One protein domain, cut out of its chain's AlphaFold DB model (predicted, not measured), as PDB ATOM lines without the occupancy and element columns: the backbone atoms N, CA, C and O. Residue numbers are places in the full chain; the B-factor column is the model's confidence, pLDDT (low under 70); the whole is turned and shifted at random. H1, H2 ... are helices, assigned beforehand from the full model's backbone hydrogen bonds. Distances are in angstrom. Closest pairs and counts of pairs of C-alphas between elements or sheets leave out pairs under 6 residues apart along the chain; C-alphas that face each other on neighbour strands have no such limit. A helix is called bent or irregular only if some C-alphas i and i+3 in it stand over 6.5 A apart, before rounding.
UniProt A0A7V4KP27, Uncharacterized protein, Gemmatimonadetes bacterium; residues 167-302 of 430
ATOM      1  N   GLY A 167      -2.192 -28.686 -65.360       70.94
ATOM      2  CA  GLY A 167      -3.177 -28.730 -64.281       70.94
ATOM      3  C   GLY A 167      -3.111 -27.522 -63.350       70.94
ATOM      4  O   GLY A 167      -2.871 -27.683 -62.158       70.94
ATOM      5  N   GLN A 168      -3.357 -26.322 -63.878       78.56
ATOM      6  CA  GLN A 168      -3.621 -25.151 -63.043       78.56
ATOM      7  C   GLN A 168      -4.748 -25.471 -62.043       78.56
ATOM      8  O   GLN A 168      -5.812 -25.961 -62.428       78.56
ATOM      9  N   VAL A 169      -4.485 -25.241 -60.754       86.19
ATOM     10  CA  VAL A 169      -5.474 -25.441 -59.690       86.19
ATOM     11  C   VAL A 169      -6.201 -24.125 -59.480       86.19
ATOM     12  O   VAL A 169      -5.696 -23.221 -58.820       86.19
ATOM     13  N   GLU A 170      -7.382 -24.033 -60.075       88.56
ATOM     14  CA  GLU A 170      -8.273 -22.888 -59.910       88.56
ATOM     15  C   GLU A 170      -8.860 -22.837 -58.489       88.56
ATOM     16  O   GLU A 170      -9.169 -23.878 -57.898       88.56
ATOM     17  N   ASN A 171      -9.108 -21.630 -57.970       89.06
ATOM     18  CA  ASN A 171      -9.658 -21.407 -56.621       89.06
ATOM     19  C   ASN A 171     -10.915 -22.219 -56.307       89.06
ATOM     20  O   ASN A 171     -11.019 -22.769 -55.210       89.06
ATOM     21  N   PHE A 172     -11.824 -22.381 -57.275       88.31
ATOM     22  CA  PHE A 172     -13.073 -23.116 -57.058       88.31
ATOM     23  C   PHE A 172     -12.844 -24.566 -56.591       88.31
ATOM     24  O   PHE A 172     -13.715 -25.152 -55.953       88.31
ATOM     25  N   ARG A 173     -11.676 -25.161 -56.887       90.62
ATOM     26  CA  ARG A 173     -11.296 -26.493 -56.385       90.62
ATOM     27  C   ARG A 173     -11.103 -26.494 -54.875       90.62
ATOM     28  O   ARG A 173     -11.534 -27.430 -54.213       90.62
ATOM     29  N   CYS A 174     -10.487 -25.443 -54.348       88.06
ATOM     30  CA  CYS A 174     -10.291 -25.259 -52.916       88.06
ATOM     31  C   CYS A 174     -11.631 -24.918 -52.249       88.06
ATOM     32  O   CYS A 174     -11.999 -25.513 -51.238       88.06
ATOM     33  N   GLU A 175     -12.393 -24.004 -52.855       88.12
ATOM     34  CA  GLU A 175     -13.697 -23.550 -52.354       88.12
ATOM     35  C   GLU A 175     -14.717 -24.692 -52.263       88.12
ATOM     36  O   GLU A 175     -15.488 -24.748 -51.309       88.12
ATOM     37  N   ALA A 176     -14.681 -25.649 -53.199       88.75
ATOM     38  CA  ALA A 176     -15.573 -26.806 -53.198       88.75
ATOM     39  C   ALA A 176     -15.478 -27.659 -51.923       88.75
ATOM     40  O   ALA A 176     -16.452 -28.321 -51.588       88.75
ATOM     41  N   CYS A 177     -14.347 -27.629 -51.210       86.00
ATOM     42  CA  CYS A 177     -14.170 -28.338 -49.940       86.00
ATOM     43  C   CYS A 177     -14.151 -27.376 -48.742       86.00
ATOM     44  O   CYS A 177     -14.800 -27.627 -47.729       86.00
ATOM     45  N   HIS A 178     -13.450 -26.246 -48.855       85.75
ATOM     46  CA  HIS A 178     -13.294 -25.287 -47.756       85.75
ATOM     47  C   HIS A 178     -14.515 -24.382 -47.535       85.75
ATOM     48  O   HIS A 178     -14.572 -23.670 -46.535       85.75
ATOM     49  N   MET A 179     -15.504 -24.402 -48.435       86.00
ATOM     50  CA  MET A 179     -16.728 -23.599 -48.332       86.00
ATOM     51  C   MET A 179     -18.013 -24.424 -48.480       86.00
ATOM     52  O   MET A 179     -19.082 -23.856 -48.705       86.00
ATOM     53  N   GLU A 180     -17.945 -25.752 -48.363       82.75
ATOM     54  CA  GLU A 180     -19.094 -26.626 -48.627       82.75
ATOM     55  C   GLU A 180     -20.165 -26.536 -47.526       82.75
ATOM     56  O   GLU A 180     -21.332 -26.232 -47.791       82.75
ATOM     57  N   SER A 181     -19.769 -26.741 -46.266       82.19
ATOM     58  CA  SER A 181     -20.692 -26.807 -45.128       82.19
ATOM     59  C   SER A 181     -20.862 -25.450 -44.420       82.19
ATOM     60  O   SER A 181     -19.989 -24.588 -44.519       82.19
ATOM     61  N   PRO A 182     -21.955 -25.217 -43.666       79.31
ATOM     62  CA  PRO A 182     -22.130 -23.982 -42.894       79.31
ATOM     63  C   PRO A 182     -20.998 -23.719 -41.889       79.31
ATOM     64  O   PRO A 182     -20.541 -22.586 -41.761       79.31
ATOM     65  N   THR A 183     -20.505 -24.766 -41.222       79.94
ATOM     66  CA  THR A 183     -19.394 -24.661 -40.265       79.94
ATOM     67  C   THR A 183     -18.079 -24.319 -40.959       79.94
ATOM     68  O   THR A 183     -17.325 -23.486 -40.458       79.94
ATOM     69  N   GLU A 184     -17.815 -24.908 -42.128       78.31
ATOM     70  CA  GLU A 184     -16.641 -24.565 -42.935       78.31
ATOM     71  C   GLU A 184     -16.757 -23.158 -43.527       78.31
ATOM     72  O   GLU A 184     -15.786 -22.414 -43.508       78.31
ATOM     73  N   LYS A 185     -17.956 -22.710 -43.920       80.38
ATOM     74  CA  LYS A 185     -18.191 -21.328 -44.368       80.38
ATOM     75  C   LYS A 185     -17.875 -20.296 -43.291       80.38
ATOM     76  O   LYS A 185     -17.321 -19.252 -43.618       80.38
ATOM     77  N   ASP A 186     -18.208 -20.545 -42.028       83.44
ATOM     78  CA  ASP A 186     -17.908 -19.589 -40.956       83.44
ATOM     79  C   ASP A 186     -16.414 -19.556 -40.610       83.44
ATOM     80  O   ASP A 186     -15.846 -18.472 -40.439       83.44
ATOM     81  N   LYS A 187     -15.742 -20.715 -40.615       83.38
ATOM     82  CA  LYS A 187     -14.274 -20.770 -40.546       83.38
ATOM     83  C   LYS A 187     -13.639 -20.041 -41.727       83.38
ATOM     84  O   LYS A 187     -12.721 -19.250 -41.534       83.38
ATOM     85  N   TRP A 188     -14.155 -20.261 -42.933       82.69
ATOM     86  CA  TRP A 188     -13.662 -19.636 -44.149       82.69
ATOM     87  C   TRP A 188     -13.851 -18.127 -44.134       82.69
ATOM     88  O   TRP A 188     -12.921 -17.412 -44.473       82.69
ATOM     89  N   LYS A 189     -14.999 -17.611 -43.677       82.50
ATOM     90  CA  LYS A 189     -15.194 -16.163 -43.497       82.50
ATOM     91  C   LYS A 189     -14.114 -15.577 -42.596       82.50
ATOM     92  O   LYS A 189     -13.547 -14.549 -42.943       82.50
ATOM     93  N   ARG A 190     -13.789 -16.244 -41.482       83.94
ATOM     94  CA  ARG A 190     -12.700 -15.803 -40.602       83.94
ATOM     95  C   ARG A 190     -11.349 -15.830 -41.322       83.94
ATOM     96  O   ARG A 190     -10.631 -14.835 -41.294       83.94
ATOM     97  N   ILE A 191     -11.026 -16.928 -42.003       85.25
ATOM     98  CA  ILE A 191      -9.766 -17.084 -42.746       85.25
ATOM     99  C   ILE A 191      -9.652 -16.030 -43.853       85.25
ATOM    100  O   ILE A 191      -8.631 -15.361 -43.950       85.25
ATOM    101  N   ALA A 192     -10.703 -15.813 -44.638       84.88
ATOM    102  CA  ALA A 192     -10.749 -14.809 -45.698       84.88
ATOM    103  C   ALA A 192     -10.581 -13.376 -45.163       84.88
ATOM    104  O   ALA A 192     -10.150 -12.492 -45.901       84.88
ATOM    105  N   THR A 193     -10.881 -13.144 -43.880       88.81
ATOM    106  CA  THR A 193     -10.657 -11.860 -43.202       88.81
ATOM    107  C   THR A 193      -9.289 -11.737 -42.533       88.81
ATOM    108  O   THR A 193      -9.031 -10.724 -41.884       88.81
ATOM    109  N   THR A 194      -8.385 -12.712 -42.676       94.25
ATOM    110  CA  THR A 194      -7.007 -12.520 -42.211       94.25
ATOM    111  C   THR A 194      -6.337 -11.399 -42.995       94.25
ATOM    112  O   THR A 194      -6.669 -11.109 -44.150       94.25
ATOM    113  N   ALA A 195      -5.363 -10.754 -42.362       94.88
ATOM    114  CA  ALA A 195      -4.678  -9.617 -42.943       94.88
ATOM    115  C   ALA A 195      -4.007  -9.963 -44.279       94.88
ATOM    116  O   ALA A 195      -4.097  -9.182 -45.220       94.88
ATOM    117  N   GLY A 196      -3.410 -11.153 -44.399       93.81
ATOM    118  CA  GLY A 196      -2.799 -11.621 -45.640       93.81
ATOM    119  C   GLY A 196      -3.801 -11.740 -46.787       93.81
ATOM    120  O   GLY A 196      -3.540 -11.209 -47.867       93.81
ATOM    121  N   HIS A 197      -4.960 -12.366 -46.559       93.50
ATOM    122  CA  HIS A 197      -5.999 -12.463 -47.586       93.50
ATOM    123  C   HIS A 197      -6.513 -11.085 -47.979       93.50
ATOM    124  O   HIS A 197      -6.523 -10.746 -49.160       93.50
ATOM    125  N   LYS A 198      -6.841 -10.256 -46.990       92.75
ATOM    126  CA  LYS A 198      -7.346  -8.904 -47.211       92.75
ATOM    127  C   LYS A 198      -6.364  -8.033 -48.001       92.75
ATOM    128  O   LYS A 198      -6.745  -7.397 -48.978       92.75
ATOM    129  N   SER A 199      -5.079  -8.066 -47.648       92.56
ATOM    130  CA  SER A 199      -4.021  -7.308 -48.325       92.56
ATOM    131  C   SER A 199      -3.882  -7.617 -49.815       92.56
ATOM    132  O   SER A 199      -3.565  -6.705 -50.587       92.56
ATOM    133  N   HIS A 200      -4.117  -8.872 -50.214       92.44
ATOM    134  CA  HIS A 200      -3.901  -9.338 -51.584       92.44
ATOM    135  C   HIS A 200      -5.206  -9.437 -52.385       92.44
ATOM    136  O   HIS A 200      -5.296  -8.860 -53.465       92.44
ATOM    137  N   PHE A 201      -6.250 -10.089 -51.868       90.75
ATOM    138  CA  PHE A 201      -7.515 -10.277 -52.592       90.75
ATOM    139  C   PHE A 201      -8.345  -8.990 -52.717       90.75
ATOM    140  O   PHE A 201      -9.105  -8.844 -53.678       90.75
ATOM    141  N   GLU A 202      -8.180  -8.021 -51.810       91.56
ATOM    142  CA  GLU A 202      -8.829  -6.706 -51.924       91.56
ATOM    143  C   GLU A 202      -7.960  -5.660 -52.642       91.56
ATOM    144  O   GLU A 202      -8.355  -4.504 -52.745       91.56
ATOM    145  N   SER A 203      -6.786  -6.032 -53.163       90.50
ATOM    146  CA  SER A 203      -5.916  -5.098 -53.884       90.50
ATOM    147  C   SER A 203      -6.409  -4.848 -55.311       90.50
ATOM    148  O   SER A 203      -6.421  -5.750 -56.150       90.50
ATOM    149  N   ASP A 204      -6.752  -3.598 -55.620       90.56
ATOM    150  CA  ASP A 204      -7.166  -3.209 -56.972       90.56
ATOM    151  C   ASP A 204      -6.009  -3.244 -57.976       90.56
ATOM    152  O   ASP A 204      -6.196  -3.662 -59.119       90.56
ATOM    153  N   SER A 205      -4.792  -2.891 -57.547       87.81
ATOM    154  CA  SER A 205      -3.596  -3.014 -58.386       87.81
ATOM    155  C   SER A 205      -3.306  -4.471 -58.747       87.81
ATOM    156  O   SER A 205      -2.976  -4.756 -59.899       87.81
ATOM    157  N   LEU A 206      -3.498  -5.406 -57.810       88.62
ATOM    158  CA  LEU A 206      -3.329  -6.831 -58.087       88.62
ATOM    159  C   LEU A 206      -4.424  -7.363 -59.019       88.62
ATOM    160  O   LEU A 206      -4.125  -8.098 -59.961       88.62
ATOM    161  N   LYS A 207      -5.684  -6.960 -58.811       90.19
ATOM    162  CA  LYS A 207      -6.790  -7.306 -59.721       90.19
ATOM    163  C   LYS A 207      -6.528  -6.809 -61.141       90.19
ATOM    164  O   LYS A 207      -6.758  -7.554 -62.089       90.19
ATOM    165  N   ALA A 208      -6.021  -5.585 -61.291       90.06
ATOM    166  CA  ALA A 208      -5.663  -5.021 -62.589       90.06
ATOM    167  C   ALA A 208      -4.500  -5.783 -63.247       90.06
ATOM    168  O   ALA A 208      -4.576  -6.124 -64.425       90.06
ATOM    169  N   LEU A 209      -3.454  -6.111 -62.484       87.62
ATOM    170  CA  LEU A 209      -2.303  -6.880 -62.967       87.62
ATOM    171  C   LEU A 209      -2.686  -8.285 -63.468       87.62
ATOM    172  O   LEU A 209      -2.110  -8.790 -64.438       87.62
ATOM    173  N   LEU A 210      -3.630  -8.929 -62.778       88.25
ATOM    174  CA  LEU A 210      -4.081 -10.293 -63.061       88.25
ATOM    175  C   LEU A 210      -5.352 -10.342 -63.923       88.25
ATOM    176  O   LEU A 210      -5.909 -11.423 -64.137       88.25
ATOM    177  N   ALA A 211      -5.800  -9.201 -64.452       88.50
ATOM    178  CA  ALA A 211      -6.930  -9.139 -65.366       88.50
ATOM    179  C   ALA A 211      -6.656 -10.015 -66.603       88.50
ATOM    180  O   ALA A 211      -5.626  -9.889 -67.264       88.50
ATOM    181  N   GLY A 212      -7.565 -10.950 -66.891       85.25
ATOM    182  CA  GLY A 212      -7.407 -11.923 -67.979       85.25
ATOM    183  C   GLY A 212      -6.449 -13.090 -67.689       85.25
ATOM    184  O   GLY A 212      -6.267 -13.931 -68.562       85.25
ATOM    185  N   LYS A 213      -5.867 -13.182 -66.482       84.00
ATOM    186  CA  LYS A 213      -4.949 -14.264 -66.060       84.00
ATOM    187  C   LYS A 213      -5.549 -15.219 -65.015       84.00
ATOM    188  O   LYS A 213      -4.815 -15.936 -64.350       84.00
ATOM    189  N   GLY A 214      -6.870 -15.196 -64.830       81.31
ATOM    190  CA  GLY A 214      -7.568 -16.037 -63.846       81.31
ATOM    191  C   GLY A 214      -7.567 -15.497 -62.408       81.31
ATOM    192  O   GLY A 214      -8.215 -16.079 -61.548       81.31
ATOM    193  N   GLY A 215      -6.911 -14.359 -62.142       87.75
ATOM    194  CA  GLY A 215      -6.816 -13.784 -60.796       87.75
ATOM    195  C   GLY A 215      -5.798 -14.498 -59.898       87.75
ATOM    196  O   GLY A 215      -5.071 -15.390 -60.337       87.75
ATOM    197  N   LEU A 216      -5.716 -14.072 -58.635       89.06
ATOM    198  CA  LEU A 216      -4.804 -14.661 -57.651       89.06
ATOM    199  C   LEU A 216      -5.314 -16.045 -57.223       89.06
ATOM    200  O   LEU A 216      -6.438 -16.156 -56.732       89.06
ATOM    201  N   GLN A 217      -4.481 -17.080 -57.373       88.56
ATOM    202  CA  GLN A 217      -4.846 -18.448 -56.986       88.56
ATOM    203  C   GLN A 217      -4.436 -18.765 -55.539       88.56
ATOM    204  O   GLN A 217      -3.346 -18.374 -55.122       88.56
ATOM    205  N   CYS A 218      -5.229 -19.541 -54.792       87.81
ATOM    206  CA  CYS A 218      -4.941 -19.975 -53.418       87.81
ATOM    207  C   CYS A 218      -3.583 -20.682 -53.328       87.81
ATOM    208  O   CYS A 218      -2.781 -20.403 -52.435       87.81
ATOM    209  N   VAL A 219      -3.291 -21.546 -54.306       84.81
ATOM    210  CA  VAL A 219      -2.031 -22.300 -54.395       84.81
ATOM    211  C   VAL A 219      -0.808 -21.422 -54.679       84.81
ATOM    212  O   VAL A 219       0.310 -21.886 -54.498       84.81
ATOM    213  N   THR A 220      -0.988 -20.151 -55.054       82.50
ATOM    214  CA  THR A 220       0.124 -19.191 -55.198       82.50
ATOM    215  C   THR A 220       0.806 -18.944 -53.851       82.50
ATOM    216  O   THR A 220       2.027 -18.847 -53.783       82.50
ATOM    217  N   CYS A 221       0.018 -18.891 -52.770       82.00
ATOM    218  CA  CYS A 221       0.506 -18.636 -51.412       82.00
ATOM    219  C   CYS A 221       0.552 -19.918 -50.571       82.00
ATOM    220  O   CYS A 221       1.536 -20.178 -49.885       82.00
ATOM    221  N   HIS A 222      -0.485 -20.755 -50.664       83.19
ATOM    222  CA  HIS A 222      -0.576 -22.028 -49.938       83.19
ATOM    223  C   HIS A 222       0.143 -23.179 -50.649       83.19
ATOM    224  O   HIS A 222       0.112 -24.317 -50.183       83.19
ATOM    225  N   GLY A 223       0.825 -22.891 -51.762       76.00
ATOM    226  CA  GLY A 223       1.563 -23.868 -52.551       76.00
ATOM    227  C   GLY A 223       2.505 -24.702 -51.698       76.00
ATOM    228  O   GLY A 223       2.484 -25.907 -51.849       76.00
ATOM    229  N   MET A 224       3.219 -24.108 -50.736       68.38
ATOM    230  CA  MET A 224       4.134 -24.834 -49.841       68.38
ATOM    231  C   MET A 224       3.457 -25.797 -48.869       68.38
ATOM    232  O   MET A 224       4.041 -26.811 -48.482       68.38
ATOM    233  N   GLU A 225       2.227 -25.491 -48.471       69.94
ATOM    234  CA  GLU A 225       1.435 -26.364 -47.613       69.94
ATOM    235  C   GLU A 225       0.835 -27.508 -48.431       69.94
ATOM    236  O   GLU A 225       0.746 -28.617 -47.928       69.94
ATOM    237  N   VAL A 226       0.482 -27.284 -49.699       70.75
ATOM    238  CA  VAL A 226      -0.102 -28.312 -50.582       70.75
ATOM    239  C   VAL A 226       0.986 -29.181 -51.238       70.75
ATOM    240  O   VAL A 226       0.897 -30.407 -51.261       70.75
ATOM    241  N   HIS A 227       2.054 -28.546 -51.712       65.44
ATOM    242  CA  HIS A 227       3.247 -29.096 -52.349       65.44
ATOM    243  C   HIS A 227       4.491 -28.463 -51.700       65.44
ATOM    244  O   HIS A 227       4.844 -27.332 -52.012       65.44
ATOM    245  N   ARG A 228       5.205 -29.195 -50.833       60.34
ATOM    246  CA  ARG A 228       6.402 -28.738 -50.078       60.34
ATOM    247  C   ARG A 228       7.627 -28.283 -50.923       60.34
ATOM    248  O   ARG A 228       8.751 -28.343 -50.437       60.34
ATOM    249  N   PHE A 229       7.455 -27.864 -52.175       54.53
ATOM    250  CA  PHE A 229       8.518 -27.712 -53.173       54.53
ATOM    251  C   PHE A 229       8.610 -26.333 -53.840       54.53
ATOM    252  O   PHE A 229       9.394 -26.191 -54.771       54.53
ATOM    253  N   ALA A 230       7.838 -25.331 -53.418       57.56
ATOM    254  CA  ALA A 230       7.897 -23.993 -54.004       57.56
ATOM    255  C   ALA A 230       8.906 -23.098 -53.244       57.56
ATOM    256  O   ALA A 230       8.585 -22.584 -52.170       57.56
ATOM    257  N   PRO A 231      10.139 -22.902 -53.747       62.00
ATOM    258  CA  PRO A 231      11.072 -21.958 -53.136       62.00
ATOM    259  C   PRO A 231      10.476 -20.538 -53.072       62.00
ATOM    260  O   PRO A 231       9.545 -20.204 -53.805       62.00
ATOM    261  N   VAL A 232      10.998 -19.690 -52.181       65.69
ATOM    262  CA  VAL A 232      10.486 -18.320 -51.931       65.69
ATOM    263  C   VAL A 232      10.430 -17.477 -53.213       65.69
ATOM    264  O   VAL A 232       9.519 -16.666 -53.406       65.69
ATOM    265  N   ASP A 233      11.386 -17.713 -54.114       65.50
ATOM    266  CA  ASP A 233      11.493 -17.117 -55.449       65.50
ATOM    267  C   ASP A 233      10.471 -17.637 -56.469       65.50
ATOM    268  O   ASP A 233      10.439 -17.185 -57.607       65.50
ATOM    269  N   SER A 234       9.617 -18.569 -56.060       68.06
ATOM    270  CA  SER A 234       8.503 -19.089 -56.849       68.06
ATOM    271  C   SER A 234       7.141 -18.844 -56.196       68.06
ATOM    272  O   SER A 234       6.121 -19.015 -56.858       68.06
ATOM    273  N   THR A 235       7.099 -18.412 -54.927       74.56
ATOM    274  CA  THR A 235       5.856 -18.112 -54.194       74.56
ATOM    275  C   THR A 235       5.613 -16.615 -54.068       74.56
ATOM    276  O   THR A 235       4.589 -16.124 -54.531       74.56
ATOM    277  N   CYS A 236       6.544 -15.858 -53.490       81.50
ATOM    278  CA  CYS A 236       6.352 -14.428 -53.238       81.50
ATOM    279  C   CYS A 236       7.081 -13.570 -54.273       81.50
ATOM    280  O   CYS A 236       6.498 -12.623 -54.803       81.50
ATOM    281  N   TYR A 237       8.325 -13.921 -54.608       82.00
ATOM    282  CA  TYR A 237       9.078 -13.235 -55.656       82.00
ATOM    283  C   TYR A 237       8.683 -13.777 -57.032       82.00
ATOM    284  O   TYR A 237       9.332 -14.634 -57.611       82.00
ATOM    285  N   GLN A 238       7.568 -13.275 -57.551       76.81
ATOM    286  CA  GLN A 238       7.080 -13.606 -58.885       76.81
ATOM    287  C   GLN A 238       7.032 -12.347 -59.738       76.81
ATOM    288  O   GLN A 238       6.515 -11.315 -59.298       76.81
ATOM    289  N   ASN A 239       7.518 -12.443 -60.978       65.31
ATOM    290  CA  ASN A 239       7.472 -11.341 -61.937       65.31
ATOM    291  C   ASN A 239       6.029 -10.836 -62.100       65.31
ATOM    292  O   ASN A 239       5.174 -11.521 -62.662       65.31
ATOM    293  N   GLY A 240       5.782  -9.623 -61.601       75.31
ATOM    294  CA  GLY A 240       4.474  -8.974 -61.571       75.31
ATOM    295  C   GLY A 240       3.943  -8.706 -60.159       75.31
ATOM    296  O   GLY A 240       3.293  -7.686 -59.979       75.31
ATOM    297  N   CYS A 241       4.232  -9.551 -59.164       86.50
ATOM    298  CA  CYS A 241       3.697  -9.403 -57.802       86.50
ATOM    299  C   CYS A 241       4.664  -8.646 -56.880       86.50
ATOM    300  O   CYS A 241       4.429  -7.480 -56.570       86.50
ATOM    301  N   HIS A 242       5.762  -9.289 -56.473       87.94
ATOM    302  CA  HIS A 242       6.850  -8.654 -55.728       87.94
ATOM    303  C   HIS A 242       8.144  -8.766 -56.528       87.94
ATOM    304  O   HIS A 242       8.462  -9.846 -57.033       87.94
ATOM    305  N   LEU A 243       8.882  -7.662 -56.648       85.81
ATOM    306  CA  LEU A 243      10.123  -7.612 -57.416       85.81
ATOM    307  C   LEU A 243      11.322  -8.001 -56.546       85.81
ATOM    308  O   LEU A 243      11.266  -7.957 -55.317       85.81
ATOM    309  N   LYS A 244      12.421  -8.404 -57.188       78.31
ATOM    310  CA  LYS A 244      13.606  -8.941 -56.497       78.31
ATOM    311  C   LYS A 244      14.218  -7.899 -55.572       78.31
ATOM    312  O   LYS A 244      14.625  -8.197 -54.452       78.31
ATOM    313  N   GLU A 245      14.275  -6.682 -56.088       79.56
ATOM    314  CA  GLU A 245      14.736  -5.471 -55.434       79.56
ATOM    315  C   GLU A 245      13.902  -5.099 -54.200       79.56
ATOM    316  O   GLU A 245      14.437  -4.445 -53.308       79.56
ATOM    317  N   ASP A 246      12.653  -5.569 -54.105       81.69
ATOM    318  CA  ASP A 246      11.732  -5.236 -53.012       81.69
ATOM    319  C   ASP A 246      11.691  -6.294 -51.899       81.69
ATOM    320  O   ASP A 246      11.293  -5.988 -50.776       81.69
ATOM    321  N   VAL A 247      12.070  -7.546 -52.191       83.25
ATOM    322  CA  VAL A 247      11.964  -8.665 -51.230       83.25
ATOM    323  C   VAL A 247      13.287  -9.069 -50.595       83.25
ATOM    324  O   VAL A 247      13.291  -9.727 -49.553       83.25
ATOM    325  N   GLY A 248      14.417  -8.698 -51.204       85.06
ATOM    326  CA  GLY A 248      15.735  -9.008 -50.662       85.06
ATOM    327  C   GLY A 248      15.906  -8.413 -49.267       85.06
ATOM    328  O   GLY A 248      15.460  -7.303 -49.004       85.06
ATOM    329  N   ILE A 249      16.541  -9.145 -48.354       86.25
ATOM    330  CA  ILE A 249      16.932  -8.589 -47.056       86.25
ATOM    331  C   ILE A 249      18.209  -7.769 -47.271       86.25
ATOM    332  O   ILE A 249      19.168  -8.262 -47.869       86.25
ATOM    333  N   ALA A 250      18.231  -6.529 -46.787       88.56
ATOM    334  CA  ALA A 250      19.344  -5.589 -46.920       88.56
ATOM    335  C   ALA A 250      20.120  -5.366 -45.609       88.56
ATOM    336  O   ALA A 250      21.192  -4.760 -45.626       88.56
ATOM    337  N   ILE A 251      19.607  -5.854 -44.475       82.69
ATOM    338  CA  ILE A 251      20.154  -5.532 -43.153       82.69
ATOM    339  C   ILE A 251      21.299  -6.460 -42.712       82.69
ATOM    340  O   ILE A 251      21.156  -7.681 -42.595       82.69
ATOM    341  N   GLY A 252      22.441  -5.854 -42.369       80.00
ATOM    342  CA  GLY A 252      23.553  -6.497 -41.663       80.00
ATOM    343  C   GLY A 252      24.067  -7.785 -42.320       80.00
ATOM    344  O   GLY A 252      24.200  -7.877 -43.536       80.00
ATOM    345  N   LYS A 253      24.356  -8.802 -41.497       79.50
ATOM    346  CA  LYS A 253      24.813 -10.124 -41.970       79.50
ATOM    347  C   LYS A 253      23.709 -10.957 -42.627       79.50
ATOM    348  O   LYS A 253      24.014 -11.976 -43.229       79.50
ATOM    349  N   MET A 254      22.449 -10.536 -42.501       78.69
ATOM    350  CA  MET A 254      21.330 -11.168 -43.197       78.69
ATOM    351  C   MET A 254      21.193 -10.663 -44.635       78.69
ATOM    352  O   MET A 254      20.357 -11.181 -45.371       78.69
ATOM    353  N   ALA A 255      21.975  -9.658 -45.036       83.25
ATOM    354  CA  ALA A 255      21.900  -9.110 -46.375       83.25
ATOM    355  C   ALA A 255      22.140 -10.196 -47.437       83.25
ATOM    356  O   ALA A 255      23.090 -10.971 -47.339       83.25
ATOM    357  N   ASN A 256      21.301 -10.211 -48.473       73.06
ATOM    358  CA  ASN A 256      21.363 -11.133 -49.616       73.06
ATOM    359  C   ASN A 256      21.110 -12.623 -49.317       73.06
ATOM    360  O   ASN A 256      21.290 -13.439 -50.221       73.06
ATOM    361  N   GLN A 257      20.684 -13.006 -48.107       72.69
ATOM    362  CA  GLN A 257      20.230 -14.381 -47.882       72.69
ATOM    363  C   GLN A 257      18.845 -14.602 -48.511       72.69
ATOM    364  O   GLN A 257      17.994 -13.710 -48.475       72.69
ATOM    365  N   THR A 258      18.600 -15.799 -49.043       67.12
ATOM    366  CA  THR A 258      17.311 -16.197 -49.644       67.12
ATOM    367  C   THR A 258      16.661 -17.387 -48.939       67.12
ATOM    368  O   THR A 258      15.607 -17.849 -49.365       67.12
ATOM    369  N   ASP A 259      17.278 -17.884 -47.863       68.81
ATOM    370  CA  ASP A 259      16.855 -19.118 -47.187       68.81
ATOM    371  C   ASP A 259      15.625 -18.917 -46.289       68.81
ATOM    372  O   ASP A 259      14.906 -19.869 -45.983       68.81
ATOM    373  N   LEU A 260      15.349 -17.678 -45.871       76.81
ATOM    374  CA  LEU A 260      14.184 -17.354 -45.051       76.81
ATOM    375  C   LEU A 260      12.952 -17.108 -45.922       76.81
ATOM    376  O   LEU A 260      12.923 -16.199 -46.751       76.81
ATOM    377  N   HIS A 261      11.896 -17.882 -45.676       82.00
ATOM    378  CA  HIS A 261      10.595 -17.655 -46.299       82.00
ATOM    379  C   HIS A 261       9.904 -16.418 -45.701       82.00
ATOM    380  O   HIS A 261      10.028 -16.125 -44.512       82.00
ATOM    381  N   CYS A 262       9.134 -15.685 -46.512       85.06
ATOM    382  CA  CYS A 262       8.524 -14.406 -46.124       85.06
ATOM    383  C   CYS A 262       7.618 -14.500 -44.882       85.06
ATOM    384  O   CYS A 262       7.483 -13.530 -44.143       85.06
ATOM    385  N   ASN A 263       7.024 -15.666 -44.620       84.75
ATOM    386  CA  ASN A 263       6.151 -15.929 -43.468       84.75
ATOM    387  C   ASN A 263       6.910 -16.034 -42.131       84.75
ATOM    388  O   ASN A 263       6.275 -16.042 -41.081       84.75
ATOM    389  N   VAL A 264       8.247 -16.085 -42.153       84.56
ATOM    390  CA  VAL A 264       9.073 -15.953 -40.943       84.56
ATOM    391  C   VAL A 264       8.909 -14.552 -40.347       84.56
ATOM    392  O   VAL A 264       8.802 -14.397 -39.132       84.56
ATOM    393  N   CYS A 265       8.829 -13.531 -41.205       87.88
ATOM    394  CA  CYS A 265       8.696 -12.133 -40.796       87.88
ATOM    395  C   CYS A 265       7.256 -11.616 -40.914       87.88
ATOM    396  O   CYS A 265       6.823 -10.806 -40.099       87.88
ATOM    397  N   HIS A 266       6.504 -12.072 -41.915       91.19
ATOM    398  CA  HIS A 266       5.166 -11.568 -42.206       91.19
ATOM    399  C   HIS A 266       4.063 -12.476 -41.658       91.19
ATOM    400  O   HIS A 266       3.968 -13.653 -42.005       91.19
ATOM    401  N   GLN A 267       3.175 -11.906 -40.842       90.56
ATOM    402  CA  GLN A 267       2.063 -12.621 -40.207       90.56
ATOM    403  C   GLN A 267       0.803 -12.610 -41.080       90.56
ATOM    404  O   GLN A 267      -0.170 -11.923 -40.789       90.56
ATOM    405  N   PHE A 268       0.793 -13.380 -42.169       91.56
ATOM    406  CA  PHE A 268      -0.341 -13.413 -43.106       91.56
ATOM    407  C   PHE A 268      -1.654 -13.933 -42.491       91.56
ATOM    408  O   PHE A 268      -2.737 -13.591 -42.967       91.56
ATOM    409  N   THR A 269      -1.572 -14.740 -41.432       91.31
ATOM    410  CA  THR A 269      -2.725 -15.368 -40.769       91.31
ATOM    411  C   THR A 269      -3.272 -14.565 -39.592       91.31
ATOM    412  O   THR A 269      -4.199 -15.032 -38.936       91.31
ATOM    413  N   VAL A 270      -2.718 -13.385 -39.292       91.81
ATOM    414  CA  VAL A 270      -3.261 -12.540 -38.221       91.81
ATOM    415  C   VAL A 270      -4.675 -12.084 -38.587       91.81
ATOM    416  O   VAL A 270      -4.933 -11.684 -39.726       91.81
ATOM    417  N   ASP A 271      -5.601 -12.161 -37.632       92.44
ATOM    418  CA  ASP A 271      -6.975 -11.695 -37.822       92.44
ATOM    419  C   ASP A 271      -6.963 -10.179 -38.109       92.44
ATOM    420  O   ASP A 271      -6.373  -9.400 -37.354       92.44
ATOM    421  N   ALA A 272      -7.624  -9.741 -39.186       91.69
ATOM    422  CA  ALA A 272      -7.886  -8.322 -39.407       91.69
ATOM    423  C   ALA A 272      -9.295  -7.973 -38.903       91.69
ATOM    424  O   ALA A 272     -10.233  -8.748 -39.106       91.69
ATOM    425  N   PRO A 273      -9.497  -6.794 -38.282       89.94
ATOM    426  CA  PRO A 273     -10.840  -6.321 -37.968       89.94
ATOM    427  C   PRO A 273     -11.732  -6.338 -39.216       89.94
ATOM    428  O   PRO A 273     -11.293  -5.948 -40.300       89.94
ATOM    429  N   LEU A 274     -13.004  -6.727 -39.071       84.62
ATOM    430  CA  LEU A 274     -13.934  -6.841 -40.208       84.62
ATOM    431  C   LEU A 274     -14.019  -5.542 -41.028       84.62
ATOM    432  O   LEU A 274     -14.047  -5.577 -42.256       84.62
ATOM    433  N   LEU A 275     -13.973  -4.397 -40.343       88.12
ATOM    434  CA  LEU A 275     -14.020  -3.057 -40.936       88.12
ATOM    435  C   LEU A 275     -12.643  -2.492 -41.326       88.12
ATOM    436  O   LEU A 275     -12.565  -1.350 -41.772       88.12
ATOM    437  N   ALA A 276     -11.550  -3.239 -41.138       88.44
ATOM    438  CA  ALA A 276     -10.225  -2.785 -41.553       88.44
ATOM    439  C   ALA A 276     -10.218  -2.510 -43.062       88.44
ATOM    440  O   ALA A 276     -10.846  -3.233 -43.828       88.44
ATOM    441  N   THR A 277      -9.498  -1.491 -43.514       90.88
ATOM    442  CA  THR A 277      -9.218  -1.334 -44.946       90.88
ATOM    443  C   THR A 277      -8.101  -2.287 -45.368       90.88
ATOM    444  O   THR A 277      -7.347  -2.786 -44.526       90.88
ATOM    445  N   ARG A 278      -7.933  -2.492 -46.675       91.25
ATOM    446  CA  ARG A 278      -6.793  -3.226 -47.244       91.25
ATOM    447  C   ARG A 278      -5.440  -2.694 -46.744       91.25
ATOM    448  O   ARG A 278      -4.551  -3.475 -46.405       91.25
ATOM    449  N   ASP A 279      -5.279  -1.378 -46.624       87.31
ATOM    450  CA  ASP A 279      -4.030  -0.772 -46.134       87.31
ATOM    451  C   ASP A 279      -3.831  -0.970 -44.625       87.31
ATOM    452  O   ASP A 279      -2.715  -1.229 -44.162       87.31
ATOM    453  N   SER A 280      -4.925  -0.944 -43.857       89.56
ATOM    454  CA  SER A 280      -4.891  -1.275 -42.428       89.56
ATOM    455  C   SER A 280      -4.472  -2.731 -42.220       89.56
ATOM    456  O   SER A 280      -3.597  -3.000 -41.401       89.56
ATOM    457  N   ALA A 281      -5.022  -3.661 -43.010       92.94
ATOM    458  CA  ALA A 281      -4.621  -5.067 -43.013       92.94
ATOM    459  C   ALA A 281      -3.142  -5.243 -43.400       92.94
ATOM    460  O   ALA A 281      -2.403  -5.958 -42.730       92.94
ATOM    461  N   THR A 282      -2.665  -4.493 -44.394       90.19
ATOM    462  CA  THR A 282      -1.255  -4.530 -44.825       90.19
ATOM    463  C   THR A 282      -0.292  -4.092 -43.721       90.19
ATOM    464  O   THR A 282       0.841  -4.559 -43.647       90.19
ATOM    465  N   SER A 283      -0.733  -3.237 -42.803       87.38
ATOM    466  CA  SER A 283       0.080  -2.863 -41.643       87.38
ATOM    467  C   SER A 283       0.135  -3.954 -40.567       87.38
ATOM    468  O   SER A 283       1.080  -3.973 -39.784       87.38
ATOM    469  N   LEU A 284      -0.839  -4.872 -40.525       90.75
ATOM    470  CA  LEU A 284      -0.873  -5.984 -39.565       90.75
ATOM    471  C   LEU A 284       0.091  -7.116 -39.932       90.75
ATOM    472  O   LEU A 284       0.555  -7.817 -39.043       90.75
ATOM    473  N   ILE A 285       0.415  -7.276 -41.218       92.50
ATOM    474  CA  ILE A 285       1.370  -8.299 -41.673       92.50
ATOM    475  C   ILE A 285       2.835  -7.866 -41.515       92.50
ATOM    476  O   ILE A 285       3.731  -8.644 -41.834       92.50
ATOM    477  N   LYS A 286       3.110  -6.632 -41.076       90.69
ATOM    478  CA  LYS A 286       4.478  -6.164 -40.809       90.69
ATOM    479  C   LYS A 286       5.044  -6.864 -39.562       90.69
ATOM    480  O   LYS A 286       4.288  -7.074 -38.614       90.69
ATOM    481  N   PRO A 287       6.349  -7.194 -39.529       91.06
ATOM    482  CA  PRO A 287       6.948  -7.894 -38.394       91.06
ATOM    483  C   PRO A 287       6.867  -7.067 -37.106       91.06
ATOM    484  O   PRO A 287       7.155  -5.867 -37.102       91.06
ATOM    485  N   GLY A 288       6.502  -7.724 -36.010       90.06
ATOM    486  CA  GLY A 288       6.620  -7.217 -34.648       90.06
ATOM    487  C   GLY A 288       7.768  -7.873 -33.883       90.06
ATOM    488  O   GLY A 288       8.594  -8.595 -34.452       90.06
ATOM    489  N   SER A 289       7.803  -7.629 -32.575       88.75
ATOM    490  CA  SER A 289       8.793  -8.184 -31.652       88.75
ATOM    491  C   SER A 289       8.876  -9.705 -31.714       88.75
ATOM    492  O   SER A 289       9.981 -10.228 -31.789       88.75
ATOM    493  N   ASP A 290       7.748 -10.417 -31.777       88.25
ATOM    494  CA  ASP A 290       7.724 -11.884 -31.872       88.25
ATOM    495  C   ASP A 290       8.538 -12.410 -33.062       88.25
ATOM    496  O   ASP A 290       9.323 -13.352 -32.926       88.25
ATOM    497  N   GLN A 291       8.393 -11.784 -34.233       89.94
ATOM    498  CA  GLN A 291       9.111 -12.196 -35.439       89.94
ATOM    499  C   GLN A 291      10.574 -11.761 -35.371       89.94
ATOM    500  O   GLN A 291      11.466 -12.571 -35.619       89.94
ATOM    501  N   CYS A 292      10.850 -10.516 -34.973       85.75
ATOM    502  CA  CYS A 292      12.217 -10.004 -34.879       85.75
ATOM    503  C   CYS A 292      13.046 -10.751 -33.825       85.75
ATOM    504  O   CYS A 292      14.206 -11.084 -34.064       85.75
ATOM    505  N   PHE A 293      12.448 -11.065 -32.678       87.44
ATOM    506  CA  PHE A 293      13.066 -11.838 -31.609       87.44
ATOM    507  C   PHE A 293      12.943 -13.341 -31.813       87.44
ATOM    508  O   PHE A 293      13.427 -14.082 -30.968       87.44
ATOM    509  N   SER A 294      12.366 -13.845 -32.903       84.75
ATOM    510  CA  SER A 294      12.458 -15.278 -33.215       84.75
ATOM    511  C   SER A 294      13.909 -15.703 -33.506       84.75
ATOM    512  O   SER A 294      14.288 -16.840 -33.228       84.75
ATOM    513  N   CYS A 295      14.753 -14.770 -33.966       80.44
ATOM    514  CA  CYS A 295      16.166 -14.993 -34.254       80.44
ATOM    515  C   CYS A 295      17.074 -14.680 -33.047       80.44
ATOM    516  O   CYS A 295      16.900 -13.685 -32.338       80.44
ATOM    517  N   HIS A 296      18.125 -15.482 -32.857       70.31
ATOM    518  CA  HIS A 296      19.024 -15.372 -31.699       70.31
ATOM    519  C   HIS A 296      19.798 -14.045 -31.619       70.31
ATOM    520  O   HIS A 296      20.038 -13.542 -30.522       70.31
ATOM    521  N   GLN A 297      20.166 -13.440 -32.753       74.31
ATOM    522  CA  GLN A 297      20.970 -12.214 -32.746       74.31
ATOM    523  C   GLN A 297      20.186 -10.998 -32.225       74.31
ATOM    524  O   GLN A 297      20.758 -10.174 -31.514       74.31
ATOM    525  N   MET A 298      18.887 -10.882 -32.525       76.50
ATOM    526  CA  MET A 298      18.098  -9.715 -32.099       76.50
ATOM    527  C   MET A 298      17.787  -9.727 -30.610       76.50
ATOM    528  O   MET A 298      17.866  -8.675 -29.980       76.50
ATOM    529  N   ARG A 299      17.531 -10.905 -30.025       79.94
ATOM    530  CA  ARG A 299      17.356 -11.038 -28.569       79.94
ATOM    531  C   ARG A 299      18.562 -10.504 -27.798       79.94
ATOM    532  O   ARG A 299      18.394  -9.842 -26.781       79.94
ATOM    533  N   ASN A 300      19.768 -10.757 -28.306       82.88
ATOM    534  CA  ASN A 300      21.001 -10.305 -27.666       82.88
ATOM    535  C   ASN A 300      21.220  -8.796 -27.827       82.88
ATOM    536  O   ASN A 300      21.556  -8.123 -26.857       82.88
ATOM    537  N   LEU A 301      21.015  -8.250 -29.034       78.44
ATOM    538  CA  LEU A 301      21.215  -6.817 -29.294       78.44
ATOM    539  C   LEU A 301      20.197  -5.929 -28.568       78.44
ATOM    540  O   LEU A 301      20.498  -4.782 -28.252       78.44
ATOM    541  N   LEU A 302      19.008  -6.460 -28.292       82.12
ATOM    542  CA  LEU A 302      17.907  -5.749 -27.649       82.12
ATOM    543  C   LEU A 302      17.535  -6.373 -26.296       82.12
ATOM    544  O   LEU A 302      16.381  -6.324 -25.887       82.12
TER     545      LEU A 302
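AT A GLANCE: This is residues 167 to 302 of the 430 residues of an uncharacterized protein of Gemmatimonadetes bacterium (UniProt A0A7V4KP27). Ten short helices are strung on loops into an elongated body with few helix-to-helix contacts, and its one well-packed pair is H3 and H8, side by side and running opposite ways. H1 and H2 make one end; toward the other end lie H10, at the end of the printed part, and a loop whose residues 250 to 255 stick out free. Between these ends, H4, H5, H6 and H7 lie along one side and H3, H8 and H9 along the other, with residues 259 to 266 crossing from the first side to the second. The printed part has 136 residues with ten named helices, H1 to H10 in order along the chain, and no named strand; the class is all helix, though under half of the residues, 66 of 136, are in named elements. The whole is compact, with a radius of gyration of the C-alphas of 16.4 A, and spans 48 by 30 by 28 A.

HOW THE PARTS SIT: H1, residues 171 to 178, and H2, residues 182 to 192, only just touch, with 3 pairs of C-alphas within 8 A, and touch only at the corner by their tight link. The closest C-alphas of the two are those of His 178 and Glu 184, 5.9 A apart, and the helices run opposite ways at a steep tilt of 50 degrees. H3, residues 195 to 201, is close to H2 but not clearly touching it, about perpendicular at 90 degrees, with the C-alphas of Ala 192 and Lys 198 closest at 7.0 A. H3 touches H8, residues 278 to 284, through 13 pairs of C-alphas within 8 A, the closest those of Ala 195 and Ala 281 at 4.6 A; the two run opposite ways at a shallow tilt of 31 degrees. H4, residues 204 to 209, is close to H3 but not clearly touching it, with the C-alphas of His 200 and Leu 206 closest at 7.0 A. H5, residues 218 to 226, is irregular, with C-alphas 221 and 224 lying 7.4 A apart. It only just touches H1, with 3 pairs of C-alphas within 8 A, the closest those of Asn 171 and Cys 218 at 5.9 A. H5 also only just touches H6, residues 232 to 235, with 3 such pairs, the closest those of Thr 220 and Thr 235 at 5.9 A. H7, residues 244 to 247, touches no helix. H9, residues 289 to 292, and H10, residues 296 to 301, are close but not clearly touching, with the C-alphas of Cys 292 and Met 298 closest at 6.5 A. In H2, H3, H4 and H8 every O i to N i+4 pair is within hydrogen-bond range; in H1 it is 3 of 4, in H5 3 of 5 and in H10 1 of 2, while H6, H7 and H9 are too short for such a pair.

IN THESE COORDINATES: H1 begins at C-alpha 171, (-9.658, -21.407, -56.621), and is 10.3 A long from first to last C-alpha. H2 is the longest helix by residues, at 14.9 A. H3 and H8 are each 10.1 A long, H5 10.0 A, H10 9.2 A and H4 8.5 A; H7, H6 and H9 measure 5.5 A, 5.2 A and 5.0 A. H8 begins at C-alpha 278, (-6.793, -3.226, -47.244), and H10 ends at C-alpha 301, (21.215, -6.817, -29.294).

THE WHOLE: The two C-alphas farthest apart are those of Gly 212 and Asn 300, at 49.3 A. The printed part has no cut. The link from H7 to H8, residues 248 to 277, is long. The mean pLDDT of the printed part is 83.4, with 13 residues under 70: 224 to 225, 227 to 234, 239 and 258 to 259.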